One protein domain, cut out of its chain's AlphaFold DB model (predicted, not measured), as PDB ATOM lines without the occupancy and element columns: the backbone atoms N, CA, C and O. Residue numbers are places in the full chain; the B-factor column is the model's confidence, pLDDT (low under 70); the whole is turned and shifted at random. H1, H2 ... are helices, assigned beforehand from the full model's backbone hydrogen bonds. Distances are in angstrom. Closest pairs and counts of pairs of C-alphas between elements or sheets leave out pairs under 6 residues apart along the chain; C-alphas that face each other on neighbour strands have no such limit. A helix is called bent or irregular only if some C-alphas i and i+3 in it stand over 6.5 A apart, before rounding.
ATOM      1  N   ARG A  55       6.158  33.736  24.132       63.47
ATOM      2  CA  ARG A  55       6.354  32.687  25.145       63.47
ATOM      3  C   ARG A  55       6.245  33.213  26.581       63.47
ATOM      4  O   ARG A  55       5.679  32.530  27.427       63.47
ATOM      5  N   ALA A  56       6.747  34.422  26.829       67.19
ATOM      6  CA  ALA A  56       6.692  35.079  28.134       67.19
ATOM      7  C   ALA A  56       5.257  35.365  28.618       67.19
ATOM      8  O   ALA A  56       5.010  35.367  29.814       67.19
ATOM      9  N   GLN A  57       4.304  35.555  27.702       70.50
ATOM     10  CA  GLN A  57       2.912  35.895  28.020       70.50
ATOM     11  C   GLN A  57       1.976  34.678  28.017       70.50
ATOM     12  O   GLN A  57       0.802  34.800  28.364       70.50
ATOM     13  N   LEU A  58       2.468  33.487  27.647       68.94
ATOM     14  CA  LEU A  58       1.636  32.280  27.555       68.94
ATOM     15  C   LEU A  58       0.997  31.912  28.896       68.94
ATOM     16  O   LEU A  58      -0.181  31.576  28.942       68.94
ATOM     17  N   ALA A  59       1.763  31.998  29.985       70.06
ATOM     18  CA  ALA A  59       1.286  31.655  31.320       70.06
ATOM     19  C   ALA A  59       0.117  32.555  31.758       70.06
ATOM     20  O   ALA A  59      -0.949  32.063  32.126       70.06
ATOM     21  N   GLU A  60       0.298  33.872  31.653       73.81
ATOM     22  CA  GLU A  60      -0.737  34.856  31.974       73.81
ATOM     23  C   GLU A  60      -1.970  34.689  31.086       73.81
ATOM     24  O   GLU A  60      -3.096  34.752  31.578       73.81
ATOM     25  N   THR A  61      -1.762  34.393  29.800       74.19
ATOM     26  CA  THR A  61      -2.854  34.173  28.847       74.19
ATOM     27  C   THR A  61      -3.684  32.945  29.221       74.19
ATOM     28  O   THR A  61      -4.911  33.038  29.275       74.19
ATOM     29  N   HIS A  62      -3.047  31.818  29.562       73.56
ATOM     30  CA  HIS A  62      -3.753  30.604  29.998       73.56
ATOM     31  C   HIS A  62      -4.579  30.847  31.265       73.56
ATOM     32  O   HIS A  62      -5.731  30.420  31.355       73.56
ATOM     33  N   LEU A  63      -4.019  31.573  32.235       75.19
ATOM     34  CA  LEU A  63      -4.714  31.903  33.479       75.19
ATOM     35  C   LEU A  63      -5.872  32.883  33.256       75.19
ATOM     36  O   LEU A  63      -6.948  32.695  33.824       75.19
ATOM     37  N   ALA A  64      -5.675  33.918  32.437       75.31
ATOM     38  CA  ALA A  64      -6.722  34.872  32.083       75.31
ATOM     39  C   ALA A  64      -7.882  34.175  31.365       75.31
ATOM     40  O   ALA A  64      -9.044  34.421  31.690       75.31
ATOM     41  N   TYR A  65      -7.564  33.253  30.459       73.44
ATOM     42  CA  TYR A  65      -8.549  32.456  29.754       73.44
ATOM     43  C   TYR A  65      -9.369  31.583  30.702       73.44
ATOM     44  O   TYR A  65     -10.599  31.641  30.677       73.44
ATOM     45  N   LEU A  66      -8.703  30.802  31.566       75.06
ATOM     46  CA  LEU A  66      -9.390  29.992  32.573       75.06
ATOM     47  C   LEU A  66     -10.347  30.863  33.389       75.06
ATOM     48  O   LEU A  66     -11.526  30.543  33.508       75.06
ATOM     49  N   ARG A  67      -9.858  31.995  33.910       78.94
ATOM     50  CA  ARG A  67     -10.670  32.930  34.702       78.94
ATOM     51  C   ARG A  67     -11.881  33.434  33.919       78.94
ATOM     52  O   ARG A  67     -12.970  33.478  34.481       78.94
ATOM     53  N   ALA A  68     -11.708  33.787  32.648       71.88
ATOM     54  CA  ALA A  68     -12.794  34.256  31.796       71.88
ATOM     55  C   ALA A  68     -13.847  33.162  31.544       71.88
ATOM     56  O   ALA A  68     -15.036  33.423  31.719       71.88
ATOM     57  N   GLY A  69     -13.422  31.932  31.240       76.12
ATOM     58  CA  GLY A  69     -14.331  30.795  31.061       76.12
ATOM     59  C   GLY A  69     -15.039  30.354  32.351       76.12
ATOM     60  O   GLY A  69     -16.172  29.883  32.302       76.12
ATOM     61  N   TYR A  70     -14.429  30.548  33.526       79.62
ATOM     62  CA  TYR A  70     -15.106  30.313  34.810       79.62
ATOM     63  C   TYR A  70     -16.078  31.428  35.198       79.62
ATOM     64  O   TYR A  70     -17.067  31.153  35.878       79.62
ATOM     65  N   LYS A  71     -15.797  32.674  34.799       80.75
ATOM     66  CA  LYS A  71     -16.603  33.845  35.163       80.75
ATOM     67  C   LYS A  71     -18.010  33.782  34.569       80.75
ATOM     68  O   LYS A  71     -18.958  34.177  35.240       80.75
ATOM     69  N   ASP A  72     -18.135  33.303  33.335       77.56
ATOM     70  CA  ASP A  72     -19.408  33.217  32.623       77.56
ATOM     71  C   ASP A  72     -19.598  31.824  32.017       77.56
ATOM     72  O   ASP A  72     -18.910  31.436  31.069       77.56
ATOM     73  N   GLN A  73     -20.567  31.082  32.561       77.81
ATOM     74  CA  GLN A  73     -20.855  29.712  32.142       77.81
ATOM     75  C   GLN A  73     -21.489  29.616  30.748       77.81
ATOM     76  O   GLN A  73     -21.479  28.545  30.148       77.81
ATOM     77  N   THR A  74     -22.037  30.716  30.237       78.31
ATOM     78  CA  THR A  74     -22.651  30.784  28.904       78.31
ATOM     79  C   THR A  74     -21.672  31.261  27.835       78.31
ATOM     80  O   THR A  74     -21.984  31.211  26.644       78.31
ATOM     81  N   SER A  75     -20.473  31.686  28.243       75.06
ATOM     82  CA  SER A  75     -19.466  32.194  27.322       75.06
ATOM     83  C   SER A  75     -18.959  31.104  26.364       75.06
ATOM     84  O   SER A  75     -18.820  29.940  26.755       75.06
ATOM     85  N   PRO A  76     -18.579  31.471  25.127       66.94
ATOM     86  CA  PRO A  76     -17.891  30.560  24.211       66.94
ATOM     87  C   PRO A  76     -16.627  29.941  24.826       66.94
ATOM     88  O   PRO A  76     -16.317  28.779  24.583       66.94
ATOM     89  N   LEU A  77     -15.943  30.693  25.697       71.62
ATOM     90  CA  LEU A  77     -14.745  30.237  26.402       71.62
ATOM     91  C   LEU A  77     -15.058  29.086  27.363       71.62
ATOM     92  O   LEU A  77     -14.276  28.145  27.490       71.62
ATOM     93  N   ARG A  78     -16.218  29.124  28.031       81.44
ATOM     94  CA  ARG A  78     -16.657  28.008  28.869       81.44
ATOM     95  C   ARG A  78     -16.950  26.762  28.043       81.44
ATOM     96  O   ARG A  78     -16.512  25.679  28.417       81.44
ATOM     97  N   GLN A  79     -17.660  26.910  26.927       75.62
ATOM     98  CA  GLN A  79     -17.985  25.781  26.048       75.62
ATOM     99  C   GLN A  79     -16.715  25.081  25.553       75.62
ATOM    100  O   GLN A  79     -16.656  23.855  25.461       75.62
ATOM    101  N   GLU A  80     -15.671  25.857  25.281       74.56
ATOM    102  CA  GLU A  80     -14.374  25.329  24.892       74.56
ATOM    103  C   GLU A  80     -13.645  24.612  26.035       74.56
ATOM    104  O   GLU A  80     -13.125  23.514  25.827       74.56
ATOM    105  N   LEU A  81     -13.669  25.163  27.253       78.69
ATOM    106  CA  LEU A  81     -13.162  24.470  28.443       78.69
ATOM    107  C   LEU A  81     -13.859  23.128  28.668       78.69
ATOM    108  O   LEU A  81     -13.193  22.125  28.922       78.69
ATOM    109  N   ASP A  82     -15.184  23.101  28.546       80.44
ATOM    110  CA  ASP A  82     -15.971  21.882  28.713       80.44
ATOM    111  C   ASP A  82     -15.650  20.868  27.597       80.44
ATOM    112  O   ASP A  82     -15.515  19.673  27.868       80.44
ATOM    113  N   ARG A  83     -15.416  21.323  26.358       77.25
ATOM    114  CA  ARG A  83     -14.970  20.471  25.238       77.25
ATOM    115  C   ARG A  83     -13.584  19.867  25.475       77.25
ATOM    116  O   ARG A  83     -13.379  18.677  25.210       77.25
ATOM    117  N   LEU A  84     -12.636  20.660  25.973       74.44
ATOM    118  CA  LEU A  84     -11.294  20.192  26.339       74.44
ATOM    119  C   LEU A  84     -11.369  19.170  27.477       74.44
ATOM    120  O   LEU A  84     -10.777  18.095  27.385       74.44
ATOM    121  N   ALA A  85     -12.157  19.465  28.509       80.56
ATOM    122  CA  ALA A  85     -12.401  18.576  29.635       80.56
ATOM    123  C   ALA A  85     -13.056  17.252  29.202       80.56
ATOM    124  O   ALA A  85     -12.646  16.179  29.650       80.56
ATOM    125  N   HIS A  86     -14.020  17.307  28.281       80.06
ATOM    126  CA  HIS A  86     -14.659  16.128  27.703       80.06
ATOM    127  C   HIS A  86     -13.655  15.280  26.906       80.06
ATOM    128  O   HIS A  86     -13.604  14.059  27.060       80.06
ATOM    129  N   THR A  87     -12.817  15.922  26.089       73.19
ATOM    130  CA  THR A  87     -11.763  15.252  25.310       73.19
ATOM    131  C   THR A  87     -10.733  14.585  26.217       73.19
ATOM    132  O   THR A  87     -10.325  13.454  25.954       73.19
ATOM    133  N   TYR A  88     -10.343  15.246  27.306       73.38
ATOM    134  CA  TYR A  88      -9.458  14.676  28.316       73.38
ATOM    135  C   TYR A  88     -10.082  13.451  28.999       73.38
ATOM    136  O   TYR A  88      -9.445  12.403  29.083       73.38
ATOM    137  N   ARG A  89     -11.343  13.553  29.444       76.31
ATOM    138  CA  ARG A  89     -12.020  12.480  30.193       76.31
ATOM    139  C   ARG A  89     -12.275  11.232  29.358       76.31
ATOM    140  O   ARG A  89     -12.091  10.127  29.858       76.31
ATOM    141  N   TYR A  90     -12.729  11.407  28.120       77.19
ATOM    142  CA  TYR A  90     -13.249  10.307  27.300       77.19
ATOM    143  C   TYR A  90     -12.359   9.947  26.106       77.19
ATOM    144  O   TYR A  90     -12.583   8.925  25.469       77.19
ATOM    145  N   GLY A  91     -11.354  10.766  25.788       65.94
ATOM    146  CA  GLY A  91     -10.440  10.527  24.670       65.94
ATOM    147  C   GLY A  91      -9.169   9.762  25.035       65.94
ATOM    148  O   GLY A  91      -8.337   9.574  24.158       65.94
ATOM    149  N   HIS A  92      -8.985   9.365  26.304       57.84
ATOM    150  CA  HIS A  92      -7.730   8.790  26.824       57.84
ATOM    151  C   HIS A  92      -6.482   9.640  26.504       57.84
ATOM    152  O   HIS A  92      -5.373   9.121  26.396       57.84
ATOM    153  N   ASN A  93      -6.658  10.954  26.343       56.69
ATOM    154  CA  ASN A  93      -5.604  11.852  25.892       56.69
ATOM    155  C   ASN A  93      -4.923  12.535  27.078       56.69
ATOM    156  O   ASN A  93      -5.581  13.123  27.937       56.69
ATOM    157  N   SER A  94      -3.591  12.537  27.083       58.56
ATOM    158  CA  SER A  94      -2.812  13.428  27.940       58.56
ATOM    159  C   SER A  94      -2.944  14.867  27.438       58.56
ATOM    160  O   SER A  94      -2.645  15.144  26.275       58.56
ATOM    161  N   LEU A  95      -3.354  15.790  28.312       60.47
ATOM    162  CA  LEU A  95      -3.314  17.221  28.010       60.47
ATOM    163  C   LEU A  95      -1.856  17.687  27.981       60.47
ATOM    164  O   LEU A  95      -1.171  17.654  29.000       60.47
ATOM    165  N   ALA A  96      -1.397  18.146  26.820       54.72
ATOM    166  CA  ALA A  96      -0.149  18.885  26.713       54.72
ATOM    167  C   ALA A  96      -0.451  20.381  26.849       54.72
ATOM    168  O   ALA A  96      -1.262  20.922  26.101       54.72
ATOM    169  N   ILE A  97       0.188  21.040  27.816       62.31
ATOM    170  CA  ILE A  97       0.073  22.484  28.040       62.31
ATOM    171  C   ILE A  97       1.450  23.109  27.899       62.31
ATOM    172  O   ILE A  97       2.328  22.875  28.725       62.31
ATOM    173  N   TYR A  98       1.627  23.951  26.882       58.25
ATOM    174  CA  TYR A  98       2.828  24.774  26.767       58.25
ATOM    175  C   TYR A  98       2.656  26.067  27.564       58.25
ATOM    176  O   TYR A  98       1.919  26.968  27.158       58.25
ATOM    177  N   ALA A  99       3.367  26.172  28.683       63.31
ATOM    178  CA  ALA A  99       3.552  27.409  29.433       63.31
ATOM    179  C   ALA A  99       5.053  27.663  29.641       63.31
ATOM    180  O   ALA A  99       5.875  26.757  29.499       63.31
ATOM    181  N   HIS A 100       5.427  28.908  29.945       65.69
ATOM    182  CA  HIS A 100       6.811  29.214  30.321       65.69
ATOM    183  C   HIS A 100       7.191  28.554  31.653       65.69
ATOM    184  O   HIS A 100       8.316  28.087  31.802       65.69
ATOM    185  N   GLU A 101       6.226  28.462  32.569       75.31
ATOM    186  CA  GLU A 101       6.384  27.910  33.908       75.31
ATOM    187  C   GLU A 101       5.604  26.602  34.056       75.31
ATOM    188  O   GLU A 101       4.401  26.542  33.785       75.31
ATOM    189  N   GLU A 102       6.280  25.558  34.534       76.56
ATOM    190  CA  GLU A 102       5.688  24.229  34.709       76.56
ATOM    191  C   GLU A 102       4.533  24.235  35.718       76.56
ATOM    192  O   GLU A 102       3.495  23.623  35.475       76.56
ATOM    193  N   ILE A 103       4.660  25.002  36.804       79.06
ATOM    194  CA  ILE A 103       3.607  25.119  37.818       79.06
ATOM    195  C   ILE A 103       2.316  25.711  37.239       79.06
ATOM    196  O   ILE A 103       1.216  25.291  37.593       79.06
ATOM    197  N   VAL A 104       2.430  26.650  36.294       73.75
ATOM    198  CA  VAL A 104       1.267  27.219  35.607       73.75
ATOM    199  C   VAL A 104       0.636  26.171  34.701       73.75
ATOM    200  O   VAL A 104      -0.581  26.003  34.737       73.75
ATOM    201  N   ALA A 105       1.445  25.428  33.942       73.12
ATOM    202  CA  ALA A 105       0.943  24.328  33.124       73.12
ATOM    203  C   ALA A 105       0.180  23.301  33.975       73.12
ATOM    204  O   ALA A 105      -0.964  22.975  33.662       73.12
ATOM    205  N   GLN A 106       0.758  22.862  35.093       78.62
ATOM    206  CA  GLN A 106       0.133  21.914  36.021       78.62
ATOM    207  C   GLN A 106      -1.173  22.456  36.616       78.62
ATOM    208  O   GLN A 106      -2.181  21.752  36.620       78.62
ATOM    209  N   ASN A 107      -1.201  23.722  37.043       80.75
ATOM    210  CA  ASN A 107      -2.416  24.357  37.559       80.75
ATOM    211  C   ASN A 107      -3.547  24.373  36.525       80.75
ATOM    212  O   ASN A 107      -4.706  24.136  36.869       80.75
ATOM    213  N   VAL A 108      -3.221  24.620  35.256       76.00
ATOM    214  CA  VAL A 108      -4.217  24.597  34.183       76.00
ATOM    215  C   VAL A 108      -4.700  23.170  33.902       76.00
ATOM    216  O   VAL A 108      -5.907  22.966  33.765       76.00
ATOM    217  N   ILE A 109      -3.804  22.175  33.896       77.75
ATOM    218  CA  ILE A 109      -4.183  20.755  33.773       77.75
ATOM    219  C   ILE A 109      -5.151  20.376  34.899       77.75
ATOM    220  O   ILE A 109      -6.223  19.836  34.625       77.75
ATOM    221  N   HIS A 110      -4.819  20.701  36.150       83.81
ATOM    222  CA  HIS A 110      -5.666  20.410  37.307       83.81
ATOM    223  C   HIS A 110      -7.038  21.088  37.210       83.81
ATOM    224  O   HIS A 110      -8.051  20.474  37.548       83.81
ATOM    225  N   ALA A 111      -7.101  22.326  36.712       83.56
ATOM    226  CA  ALA A 111      -8.371  23.011  36.495       83.56
ATOM    227  C   ALA A 111      -9.251  22.248  35.489       83.56
ATOM    228  O   ALA A 111     -10.412  21.961  35.783       83.56
ATOM    229  N   ILE A 112      -8.688  21.844  34.346       79.25
ATOM    230  CA  ILE A 112      -9.418  21.092  33.313       79.25
ATOM    231  C   ILE A 112      -9.847  19.718  33.829       79.25
ATOM    232  O   ILE A 112     -10.986  19.317  33.604       79.25
ATOM    233  N   GLN A 113      -8.992  19.023  34.578       82.06
ATOM    234  CA  GLN A 113      -9.347  17.776  35.263       82.06
ATOM    235  C   GLN A 113     -10.517  17.972  36.237       82.06
ATOM    236  O   GLN A 113     -11.439  17.157  36.275       82.06
ATOM    237  N   GLY A 114     -10.519  19.074  36.990       84.19
ATOM    238  CA  GLY A 114     -11.607  19.430  37.897       84.19
ATOM    239  C   GLY A 114     -12.928  19.722  37.176       84.19
ATOM    240  O   GLY A 114     -13.987  19.358  37.685       84.19
ATOM    241  N   ILE A 115     -12.886  20.342  35.991       84.62
ATOM    242  CA  ILE A 115     -14.068  20.508  35.125       84.62
ATOM    243  C   ILE A 115     -14.522  19.142  34.613       84.62
ATOM    244  O   ILE A 115     -15.691  18.791  34.744       84.62
ATOM    245  N   ALA A 116     -13.585  18.342  34.102       83.06
ATOM    246  CA  ALA A 116     -13.839  17.022  33.545       83.06
ATOM    247  C   ALA A 116     -14.540  16.106  34.549       83.06
ATOM    248  O   ALA A 116     -15.509  15.443  34.186       83.06
ATOM    249  N   ALA A 117     -14.111  16.113  35.811       84.56
ATOM    250  CA  ALA A 117     -14.725  15.337  36.888       84.56
ATOM    251  C   ALA A 117     -16.189  15.724  37.166       84.56
ATOM    252  O   ALA A 117     -16.967  14.883  37.609       84.56
ATOM    253  N   LYS A 118     -16.571  16.976  36.890       84.44
ATOM    254  CA  LYS A 118     -17.930  17.500  37.094       84.44
ATOM    255  C   LYS A 118     -18.842  17.329  35.882       84.44
ATOM    256  O   LYS A 118     -20.039  17.571  36.007       84.44
ATOM    257  N   LEU A 119     -18.303  16.938  34.725       80.62
ATOM    258  CA  LEU A 119     -19.130  16.642  33.558       80.62
ATOM    259  C   LEU A 119     -20.072  15.470  33.872       80.62
ATOM    260  O   LEU A 119     -19.647  14.524  34.554       80.62
TER     261      LEU A 119
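What this domain is: This is residues 55 to 119 of the 125 residues of an uncharacterized protein of Deinococcus gobiensis (strain DSM 21396 / JCM 16679 / CGMCC 1.7299 / I-0) (UniProt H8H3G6). Two long helices, H1 and H3, run the same way and make a narrow V, near each other toward their first residues and spread toward their last ones, and a third helix, H2, crosses the open end of the V. H2 makes a corner with H1 and crosses H3 near that helix's last residues, while a long link of residues 91 to 101 leads from the end of H2 back to the start of H3. The printed part has 65 residues with three named helices, in the order H1, H2, H3, and no named strand; the class is all helix. The whole is compact, with a radius of gyration of the C-alphas of 11.5 A, and flat, its C-alphas spanning 31 by 27 by 14 A.

Where its parts are: H1 is residues 55 to 71, 25.1 A from first to last C-alpha, beginning at C-alpha 55 at (6.354, 32.687, 25.145). It is irregular: C-alphas 56 and 59 are 7.1 A apart, and its line is a rough one. H3, of the same 17 residues in number, is residues 102 to 118, 24.7 A long, and ends at C-alpha 118 at (-17.930, 17.500, 37.094). H2 is residues 76 to 90, 21.0 A long, beginning at C-alpha 76 at (-17.891, 30.560, 24.211).

How they stand to each other: H1 touches H3 with residues 59 to 66 alone, and H3 touches H1 with residues 104 to 108 alone. Their closest C-alphas, those of Ala 59 and Val 104, are 6.2 A apart. The two helices run the same way at a shallow tilt of 24 degrees. H1 touches H2 with residues 65 to 70 alone, and H2 touches H1 with residues 76 to 81 alone; the closest C-alphas, those of Gly 69 and Arg 78, are 4.2 A apart. H1 and H2 stand about perpendicular, at 82 degrees. H3 touches H2 with residues 112 to 117 alone, and the closest C-alphas, those of Ala 85 and Ala 116, are 4.4 A apart. H2 and H3 stand about perpendicular, at 83 degrees. The helix packing is mostly crossed, but only just: 1 of the 3 touching pairs is at a shallow tilt. In H2 every O i to N i+4 pair is within hydrogen-bond range; in H1 11 of 13 are, and in H3 12 of 13.

The domain as a whole: The two C-alphas farthest apart, those of Ala 56 and Leu 119, are 32.2 A apart. The printed part runs from residue 55 to 119 and has no cut. The link from H1 to H2, with 4 residues, is tight, and the link from H2 to H3, with 11 residues, is long. The mean pLDDT of the printed part is 74.2, and 14 residues are under 70: residues 55 to 56, 58, 76 and 91 to 100.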